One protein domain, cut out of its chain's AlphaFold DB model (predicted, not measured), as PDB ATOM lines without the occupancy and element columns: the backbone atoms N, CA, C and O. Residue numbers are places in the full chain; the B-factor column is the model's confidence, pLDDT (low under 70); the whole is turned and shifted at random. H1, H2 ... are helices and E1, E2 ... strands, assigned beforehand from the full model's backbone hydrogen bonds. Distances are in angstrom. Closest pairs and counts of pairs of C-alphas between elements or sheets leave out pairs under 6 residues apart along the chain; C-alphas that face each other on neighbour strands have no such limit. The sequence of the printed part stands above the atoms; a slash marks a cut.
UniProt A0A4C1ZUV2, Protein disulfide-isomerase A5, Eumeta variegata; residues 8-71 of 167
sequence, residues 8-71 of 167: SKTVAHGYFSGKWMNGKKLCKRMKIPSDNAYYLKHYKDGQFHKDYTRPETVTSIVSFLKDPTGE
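This is residues 8 to 71 of the 167 residues of the protein "Protein disulfide-isomerase A5" of Eumeta variegata (UniProt A0A4C1ZUV2). Three small parts stand in a loose row: the hairpin E3 and E4 in the middle, the hairpin E1 and E2 with H1 at one end of it on one side, and H2 on the other. The 64 printed residues run E1 E2 H1 E3 E4 H2, a mixed class with 31 residues in named elements, under half; both two-stranded sheets are antiparallel. The whole is only just compact, close to loose, with a radius of gyration of the C-alphas of 12.8 A and spans of 32 by 27 by 16 A.

E3, residues 41 to 44, and E4, residues 47 to 51, form a hairpin at 143 degrees; N 42 and O 50 are 2.8 A apart, within hydrogen-bond range. E1, residues 14 to 16, and E2, residues 19 to 21, form another at 134 degrees, with N 16 and O 19 at 3.0 A. The closest C-alphas of E1 and H1, residues 23 to 29, are those of Gly 14 and Gly 23, 7.5 A. H2, residues 58 to 66, is apart from E1, E2, H1 and E3. In H1 and H2 every O i to N i+4 pair is within hydrogen-bond range.

E1 and E2 each measure 6.2 A, H1 9.9 A, E3 10.1 A, E4 12.1 A and H2 12.3 A. C-alpha 14 is at (-27.903, 38.043, 9.578) and C-alpha 66 at (-50.557, 41.594, 4.492).

The two C-alphas farthest apart, of Trp 20 and Glu 71, are 33.9 A apart. The printed part has no cut, and the link from H1 to E3 is long, with 11 residues. The model's pLDDT is under 70 at residues 8 to 21 and residue 23.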
ATOM      1  N   SER A   8     -31.743  37.431   0.573       39.19
ATOM      2  CA  SER A   8     -31.070  37.338  -0.735       39.19
ATOM      3  C   SER A   8     -29.612  36.902  -0.550       39.19
ATOM      4  O   SER A   8     -28.970  37.333   0.411       39.19
ATOM      5  N   LYS A   9     -29.063  36.058  -1.447       40.56
ATOM      6  CA  LYS A   9     -27.669  35.568  -1.335       40.56
ATOM      7  C   LYS A   9     -26.635  36.690  -1.397       40.56
ATOM      8  O   LYS A   9     -25.532  36.499  -0.890       40.56
ATOM      9  N   THR A  10     -26.960  37.842  -1.978       38.03
ATOM     10  CA  THR A  10     -25.943  38.859  -2.273       38.03
ATOM     11  C   THR A  10     -25.508  39.655  -1.035       38.03
ATOM     12  O   THR A  10     -24.397  40.171  -1.025       38.03
ATOM     13  N   VAL A  11     -26.296  39.700   0.053       35.66
ATOM     14  CA  VAL A  11     -25.917  40.413   1.298       35.66
ATOM     15  C   VAL A  11     -26.540  39.769   2.553       35.66
ATOM     16  O   VAL A  11     -27.106  40.445   3.406       35.66
ATOM     17  N   ALA A  12     -26.486  38.444   2.705       46.62
ATOM     18  CA  ALA A  12     -27.036  37.788   3.901       46.62
ATOM     19  C   ALA A  12     -26.015  37.740   5.058       46.62
ATOM     20  O   ALA A  12     -25.525  36.675   5.432       46.62
ATOM     21  N   HIS A  13     -25.680  38.895   5.639       45.16
ATOM     22  CA  HIS A  13     -25.218  38.932   7.028       45.16
ATOM     23  C   HIS A  13     -26.448  39.072   7.921       45.16
ATOM     24  O   HIS A  13     -27.231  40.002   7.754       45.16
ATOM     25  N   GLY A  14     -26.657  38.118   8.825       52.28
ATOM     26  CA  GLY A  14     -27.903  38.043   9.578       52.28
ATOM     27  C   GLY A  14     -27.708  37.500  10.982       52.28
ATOM     28  O   GLY A  14     -26.880  36.621  11.227       52.28
ATOM     29  N   TYR A  15     -28.507  38.030  11.902       45.66
ATOM     30  CA  TYR A  15     -28.705  37.448  13.221       45.66
ATOM     31  C   TYR A  15     -29.744  36.335  13.117       45.66
ATOM     32  O   TYR A  15     -30.889  36.583  12.749       45.66
ATOM     33  N   PHE A  16     -29.361  35.113  13.469       51.88
ATOM     34  CA  PHE A  16     -30.285  33.986  13.559       51.88
ATOM     35  C   PHE A  16     -30.067  33.282  14.899       51.88
ATOM     36  O   PHE A  16     -28.939  32.919  15.237       51.88
ATOM     37  N   SER A  17     -31.140  33.140  15.687       54.78
ATOM     38  CA  SER A  17     -31.093  32.621  17.066       54.78
ATOM     39  C   SER A  17     -30.071  33.362  17.954       54.78
ATOM     40  O   SER A  17     -29.235  32.762  18.625       54.78
ATOM     41  N   GLY A  18     -30.070  34.698  17.895       57.75
ATOM     42  CA  GLY A  18     -29.200  35.537  18.730       57.75
ATOM     43  C   GLY A  18     -27.706  35.505  18.374       57.75
ATOM     44  O   GLY A  18     -26.914  36.136  19.067       57.75
ATOM     45  N   LYS A  19     -27.301  34.823  17.293       55.44
ATOM     46  CA  LYS A  19     -25.909  34.799  16.816       55.44
ATOM     47  C   LYS A  19     -25.776  35.433  15.440       55.44
ATOM     48  O   LYS A  19     -26.538  35.115  14.525       55.44
ATOM     49  N   TRP A  20     -24.758  36.274  15.290       59.53
ATOM     50  CA  TRP A  20     -24.302  36.751  13.991       59.53
ATOM     51  C   TRP A  20     -23.665  35.601  13.211       59.53
ATOM     52  O   TRP A  20     -22.794  34.894  13.727       59.53
ATOM     53  N   MET A  21     -24.097  35.395  11.969       66.69
ATOM     54  CA  MET A  21     -23.529  34.377  11.088       66.69
ATOM     55  C   MET A  21     -23.164  34.964   9.727       66.69
ATOM     56  O   MET A  21     -23.823  35.869   9.219       66.69
ATOM     57  N   ASN A  22     -22.108  34.409   9.122       74.62
ATOM     58  CA  ASN A  22     -21.752  34.718   7.741       74.62
ATOM     59  C   ASN A  22     -22.726  34.049   6.756       74.62
ATOM     60  O   ASN A  22     -23.331  33.016   7.069       74.62
ATOM     61  N   GLY A  23     -22.836  34.610   5.548       67.31
ATOM     62  CA  GLY A  23     -23.816  34.167   4.551       67.31
ATOM     63  C   GLY A  23     -23.725  32.680   4.200       67.31
ATOM     64  O   GLY A  23     -24.744  32.002   4.149       67.31
ATOM     65  N   LYS A  24     -22.514  32.114   4.067       73.50
ATOM     66  CA  LYS A  24     -22.336  30.679   3.753       73.50
ATOM     67  C   LYS A  24     -22.862  29.760   4.865       73.50
ATOM     68  O   LYS A  24     -23.558  28.785   4.576       73.50
ATOM     69  N   LYS A  25     -22.541  30.053   6.133       75.62
ATOM     70  CA  LYS A  25     -23.024  29.269   7.286       75.62
ATOM     71  C   LYS A  25     -24.533  29.420   7.459       75.62
ATOM     72  O   LYS A  25     -25.198  28.428   7.755       75.62
ATOM     73  N   LEU A  26     -25.061  30.624   7.235       74.88
ATOM     74  CA  LEU A  26     -26.494  30.890   7.294       74.88
ATOM     75  C   LEU A  26     -27.244  30.111   6.201       74.88
ATOM     76  O   LEU A  26     -28.128  29.331   6.535       74.88
ATOM     77  N   CYS A  27     -26.836  30.196   4.929       75.31
ATOM     78  CA  CYS A  27     -27.471  29.449   3.833       75.31
ATOM     79  C   CYS A  27     -27.477  27.930   4.072       75.31
ATOM     80  O   CYS A  27     -28.512  27.290   3.885       75.31
ATOM     81  N   LYS A  28     -26.362  27.354   4.553       79.62
ATOM     82  CA  LYS A  28     -26.283  25.919   4.887       79.62
ATOM     83  C   LYS A  28     -27.248  25.542   6.014       79.62
ATOM     84  O   LYS A  28     -27.915  24.514   5.935       79.62
ATOM     85  N   ARG A  29     -27.335  26.371   7.060       77.94
ATOM     86  CA  ARG A  29     -28.206  26.117   8.219       77.94
ATOM     87  C   ARG A  29     -29.688  26.249   7.879       77.94
ATOM     88  O   ARG A  29     -30.492  25.484   8.398       77.94
ATOM     89  N   MET A  30     -30.020  27.159   6.969       73.62
ATOM     90  CA  MET A  30     -31.383  27.385   6.483       73.62
ATOM     91  C   MET A  30     -31.767  26.473   5.306       73.62
ATOM     92  O   MET A  30     -32.844  26.642   4.741       73.62
ATOM     93  N   LYS A  31     -30.898  25.516   4.934       82.12
ATOM     94  CA  LYS A  31     -31.086  24.584   3.808       82.12
ATOM     95  C   LYS A  31     -31.456  25.300   2.499       82.12
ATOM     96  O   LYS A  31     -32.313  24.830   1.760       82.12
ATOM     97  N   ILE A  32     -30.835  26.452   2.232       79.81
ATOM     98  CA  ILE A  32     -31.067  27.219   1.001       79.81
ATOM     99  C   ILE A  32     -30.371  26.508  -0.166       79.81
ATOM    100  O   ILE A  32     -29.144  26.361  -0.106       79.81
ATOM    101  N   PRO A  33     -31.096  26.091  -1.217       79.00
ATOM    102  CA  PRO A  33     -30.482  25.459  -2.378       79.00
ATOM    103  C   PRO A  33     -29.532  26.406  -3.142       79.00
ATOM    104  O   PRO A  33     -29.599  27.640  -3.060       79.00
ATOM    105  N   SER A  34     -28.558  25.836  -3.855       76.06
ATOM    106  CA  SER A  34     -27.521  26.605  -4.560       76.06
ATOM    107  C   SER A  34     -27.898  27.034  -5.981       76.06
ATOM    108  O   SER A  34     -27.222  27.901  -6.523       76.06
ATOM    109  N   ASP A  35     -28.962  26.470  -6.533       83.50
ATOM    110  CA  ASP A  35     -29.504  26.631  -7.892       83.50
ATOM    111  C   ASP A  35     -30.040  28.033  -8.241       83.50
ATOM    112  O   ASP A  35     -29.897  28.453  -9.381       83.50
ATOM    113  N   ASN A  36     -30.604  28.781  -7.288       76.75
ATOM    114  CA  ASN A  36     -31.177  30.110  -7.542       76.75
ATOM    115  C   ASN A  36     -30.416  31.237  -6.838       76.75
ATOM    116  O   ASN A  36     -29.801  31.043  -5.782       76.75
ATOM    117  N   ALA A  37     -30.465  32.443  -7.412       76.50
ATOM    118  CA  ALA A  37     -29.760  33.621  -6.900       76.50
ATOM    119  C   ALA A  37     -30.299  34.109  -5.542       76.50
ATOM    120  O   ALA A  37     -29.533  34.602  -4.717       76.50
ATOM    121  N   TYR A  38     -31.589  33.946  -5.259       77.12
ATOM    122  CA  TYR A  38     -32.198  34.301  -3.976       77.12
ATOM    123  C   TYR A  38     -33.405  33.413  -3.681       77.12
ATOM    124  O   TYR A  38     -33.868  32.672  -4.542       77.12
ATOM    125  N   TYR A  39     -33.866  33.468  -2.430       79.12
ATOM    126  CA  TYR A  39     -34.977  32.673  -1.921       79.12
ATOM    127  C   TYR A  39     -35.810  33.506  -0.956       79.12
ATOM    128  O   TYR A  39     -35.355  33.859   0.133       79.12
ATOM    129  N   LEU A  40     -37.054  33.781  -1.330       81.88
ATOM    130  CA  LEU A  40     -38.019  34.431  -0.453       81.88
ATOM    131  C   LEU A  40     -38.640  33.374   0.475       81.88
ATOM    132  O   LEU A  40     -39.253  32.407   0.030       81.88
ATOM    133  N   LYS A  41     -38.455  33.543   1.786       83.69
ATOM    134  CA  LYS A  41     -38.983  32.644   2.821       83.69
ATOM    135  C   LYS A  41     -39.726  33.454   3.868       83.69
ATOM    136  O   LYS A  41     -39.247  34.501   4.287       83.69
ATOM    137  N   HIS A  42     -40.855  32.938   4.326       81.62
ATOM    138  CA  HIS A  42     -41.647  33.555   5.375       81.62
ATOM    139  C   HIS A  42     -41.355  32.908   6.730       81.62
ATOM    140  O   HIS A  42     -41.407  31.681   6.874       81.62
ATOM    141  N   TYR A  43     -41.078  33.747   7.726       81.31
ATOM    142  CA  TYR A  43     -40.839  33.350   9.110       81.31
ATOM    143  C   TYR A  43     -41.918  33.952   9.994       81.31
ATOM    144  O   TYR A  43     -42.184  35.144   9.903       81.31
ATOM    145  N   LYS A  44     -42.499  33.137  10.871       78.50
ATOM    146  CA  LYS A  44     -43.470  33.571  11.875       78.50
ATOM    147  C   LYS A  44     -42.872  33.309  13.251       78.50
ATOM    148  O   LYS A  44     -42.416  32.201  13.521       78.50
ATOM    149  N   ASP A  45     -42.792  34.348  14.079       81.62
ATOM    150  CA  ASP A  45     -42.220  34.273  15.435       81.62
ATOM    151  C   ASP A  45     -40.785  33.700  15.468       81.62
ATOM    152  O   ASP A  45     -40.394  32.947  16.358       81.62
ATOM    153  N   GLY A  46     -39.984  34.047  14.452       75.12
ATOM    154  CA  GLY A  46     -38.594  33.595  14.306       75.12
ATOM    155  C   GLY A  46     -38.430  32.155  13.808       75.12
ATOM    156  O   GLY A  46     -37.298  31.707  13.618       75.12
ATOM    157  N   GLN A  47     -39.530  31.442  13.557       77.19
ATOM    158  CA  GLN A  47     -39.529  30.085  13.017       77.19
ATOM    159  C   GLN A  47     -39.929  30.089  11.545       77.19
ATOM    160  O   GLN A  47     -40.732  30.909  11.104       77.19
ATOM    161  N   PHE A  48     -39.343  29.180  10.766       82.44
ATOM    162  CA  PHE A  48     -39.725  29.007   9.367       82.44
ATOM    163  C   PHE A  48     -41.198  28.605   9.288       82.44
ATOM    164  O   PHE A  48     -41.612  27.664   9.962       82.44
ATOM    165  N   HIS A  49     -41.967  29.311   8.462       83.44
ATOM    166  CA  HIS A  49     -43.375  29.006   8.238       83.44
ATOM    167  C   HIS A  49     -43.595  28.398   6.848       83.44
ATOM    168  O   HIS A  49     -44.142  27.305   6.753       83.44
ATOM    169  N   LYS A  50     -43.181  29.087   5.776       84.94
ATOM    170  CA  LYS A  50     -43.358  28.610   4.393       84.94
ATOM    171  C   LYS A  50     -42.407  29.298   3.414       84.94
ATOM    172  O   LYS A  50     -41.894  30.382   3.694       84.94
ATOM    173  N   ASP A  51     -42.214  28.682   2.256       84.44
ATOM    174  CA  ASP A  51     -41.584  29.320   1.101       84.44
ATOM    175  C   ASP A  51     -42.553  30.294   0.422       84.44
ATOM    176  O   ASP A  51     -43.767  30.071   0.402       84.44
ATOM    177  N   TYR A  52     -42.024  31.391  -0.120       84.75
ATOM    178  CA  TYR A  52     -42.794  32.274  -0.987       84.75
ATOM    179  C   TYR A  52     -42.803  31.681  -2.395       84.75
ATOM    180  O   TYR A  52     -41.767  31.604  -3.050       84.75
ATOM    181  N   THR A  53     -43.976  31.250  -2.845       83.62
ATOM    182  CA  THR A  53     -44.166  30.581  -4.142       83.62
ATOM    183  C   THR A  53     -45.010  31.409  -5.112       83.62
ATOM    184  O   THR A  53     -45.539  30.867  -6.078       83.62
ATOM    185  N   ARG A  54     -45.212  32.703  -4.827       83.88
ATOM    186  CA  ARG A  54     -46.031  33.600  -5.658       83.88
ATOM    187  C   ARG A  54     -45.162  34.370  -6.668       83.88
ATOM    188  O   ARG A  54     -43.942  34.395  -6.502       83.88
ATOM    189  N   PRO A  55     -45.750  34.999  -7.702       85.31
ATOM    190  CA  PRO A  55     -44.993  35.816  -8.650       85.31
ATOM    191  C   PRO A  55     -44.257  36.972  -7.970       85.31
ATOM    192  O   PRO A  55     -44.828  37.668  -7.141       85.31
ATOM    193  N   GLU A  56     -43.024  37.260  -8.376       85.69
ATOM    194  CA  GLU A  56     -42.176  38.290  -7.754       85.69
ATOM    195  C   GLU A  56     -42.516  39.716  -8.219       85.69
ATOM    196  O   GLU A  56     -41.691  40.465  -8.741       85.69
ATOM    197  N   THR A  57     -43.775  40.101  -8.036       85.50
ATOM    198  CA  THR A  57     -44.281  41.441  -8.338       85.50
ATOM    199  C   THR A  57     -44.519  42.218  -7.050       85.50
ATOM    200  O   THR A  57     -44.803  41.636  -6.000       85.50
ATOM    201  N   VAL A  58     -44.468  43.553  -7.124       84.56
ATOM    202  CA  VAL A  58     -44.755  44.425  -5.970       84.56
ATOM    203  C   VAL A  58     -46.111  44.080  -5.348       84.56
ATOM    204  O   VAL A  58     -46.209  43.931  -4.133       84.56
ATOM    205  N   THR A  59     -47.143  43.883  -6.173       84.44
ATOM    206  CA  THR A  59     -48.497  43.544  -5.712       84.44
ATOM    207  C   THR A  59     -48.537  42.220  -4.959       84.44
ATOM    208  O   THR A  59     -49.106  42.168  -3.869       84.44
ATOM    209  N   SER A  60     -47.908  41.173  -5.496       84.50
ATOM    210  CA  SER A  60     -47.942  39.846  -4.880       84.50
ATOM    211  C   SER A  60     -47.128  39.778  -3.586       84.50
ATOM    212  O   SER A  60     -47.537  39.141  -2.614       84.50
ATOM    213  N   ILE A  61     -45.988  40.474  -3.529       86.44
ATOM    214  CA  ILE A  61     -45.184  40.570  -2.303       86.44
ATOM    215  C   ILE A  61     -45.967  41.335  -1.229       86.44
ATOM    216  O   ILE A  61     -46.066  40.876  -0.094       86.44
ATOM    217  N   VAL A  62     -46.577  42.474  -1.579       85.56
ATOM    218  CA  VAL A  62     -47.388  43.264  -0.637       85.56
ATOM    219  C   VAL A  62     -48.615  42.484  -0.163       85.56
ATOM    220  O   VAL A  62     -48.925  42.520   1.028       85.56
ATOM    221  N   SER A  63     -49.316  41.777  -1.057       83.81
ATOM    222  CA  SER A  63     -50.493  40.981  -0.690       83.81
ATOM    223  C   SER A  63     -50.116  39.843   0.258       83.81
ATOM    224  O   SER A  63     -50.786  39.640   1.270       83.81
ATOM    225  N   PHE A  64     -48.995  39.173  -0.005       86.12
ATOM    226  CA  PHE A  64     -48.454  38.138   0.867       86.12
ATOM    227  C   PHE A  64     -48.031  38.671   2.238       86.12
ATOM    228  O   PHE A  64     -48.300  38.028   3.242       86.12
ATOM    229  N   LEU A  65     -47.387  39.838   2.317       85.19
ATOM    230  CA  LEU A  65     -46.995  40.414   3.610       85.19
ATOM    231  C   LEU A  65     -48.208  40.842   4.448       85.19
ATOM    232  O   LEU A  65     -48.164  40.773   5.673       85.19
ATOM    233  N   LYS A  66     -49.300  41.267   3.802       84.19
ATOM    234  CA  LYS A  66     -50.557  41.594   4.492       84.19
ATOM    235  C   LYS A  66     -51.274  40.350   5.011       84.19
ATOM    236  O   LYS A  66     -51.828  40.392   6.105       84.19
ATOM    237  N   ASP A  67     -51.269  39.269   4.234       83.00
ATOM    238  CA  ASP A  67     -51.854  37.986   4.617       83.00
ATOM    239  C   ASP A  67     -50.987  36.813   4.121       83.00
ATOM    240  O   ASP A  67     -51.223  36.251   3.044       83.00
ATOM    241  N   PRO A  68     -49.984  36.398   4.916       80.69
ATOM    242  CA  PRO A  68     -49.086  35.316   4.528       80.69
ATOM    243  C   PRO A  68     -49.767  33.949   4.609       80.69
ATOM    244  O   PRO A  68     -49.222  32.957   4.118       80.69
ATOM    245  N   THR A  69     -50.936  33.859   5.250       79.44
ATOM    246  CA  THR A  69     -51.767  32.650   5.317       79.44
ATOM    247  C   THR A  69     -52.766  32.548   4.175       79.44
ATOM    248  O   THR A  69     -53.199  31.437   3.876       79.44
ATOM    249  N   GLY A  70     -53.067  33.667   3.520       75.25
ATOM    250  CA  GLY A  70     -54.012  33.751   2.425       75.25
ATOM    251  C   GLY A  70     -53.624  32.868   1.247       75.25
ATOM    252  O   GLY A  70     -52.444  32.634   0.950       75.25
ATOM    253  N   GLU A  71     -54.642  32.389   0.549       76.25
ATOM    254  CA  GLU A  71     -54.463  31.730  -0.737       76.25
ATOM    255  C   GLU A  71     -53.922  32.720  -1.775       76.25
ATOM    256  O   GLU A  71     -54.072  33.940  -1.652       76.25
TER     257      GLU A  71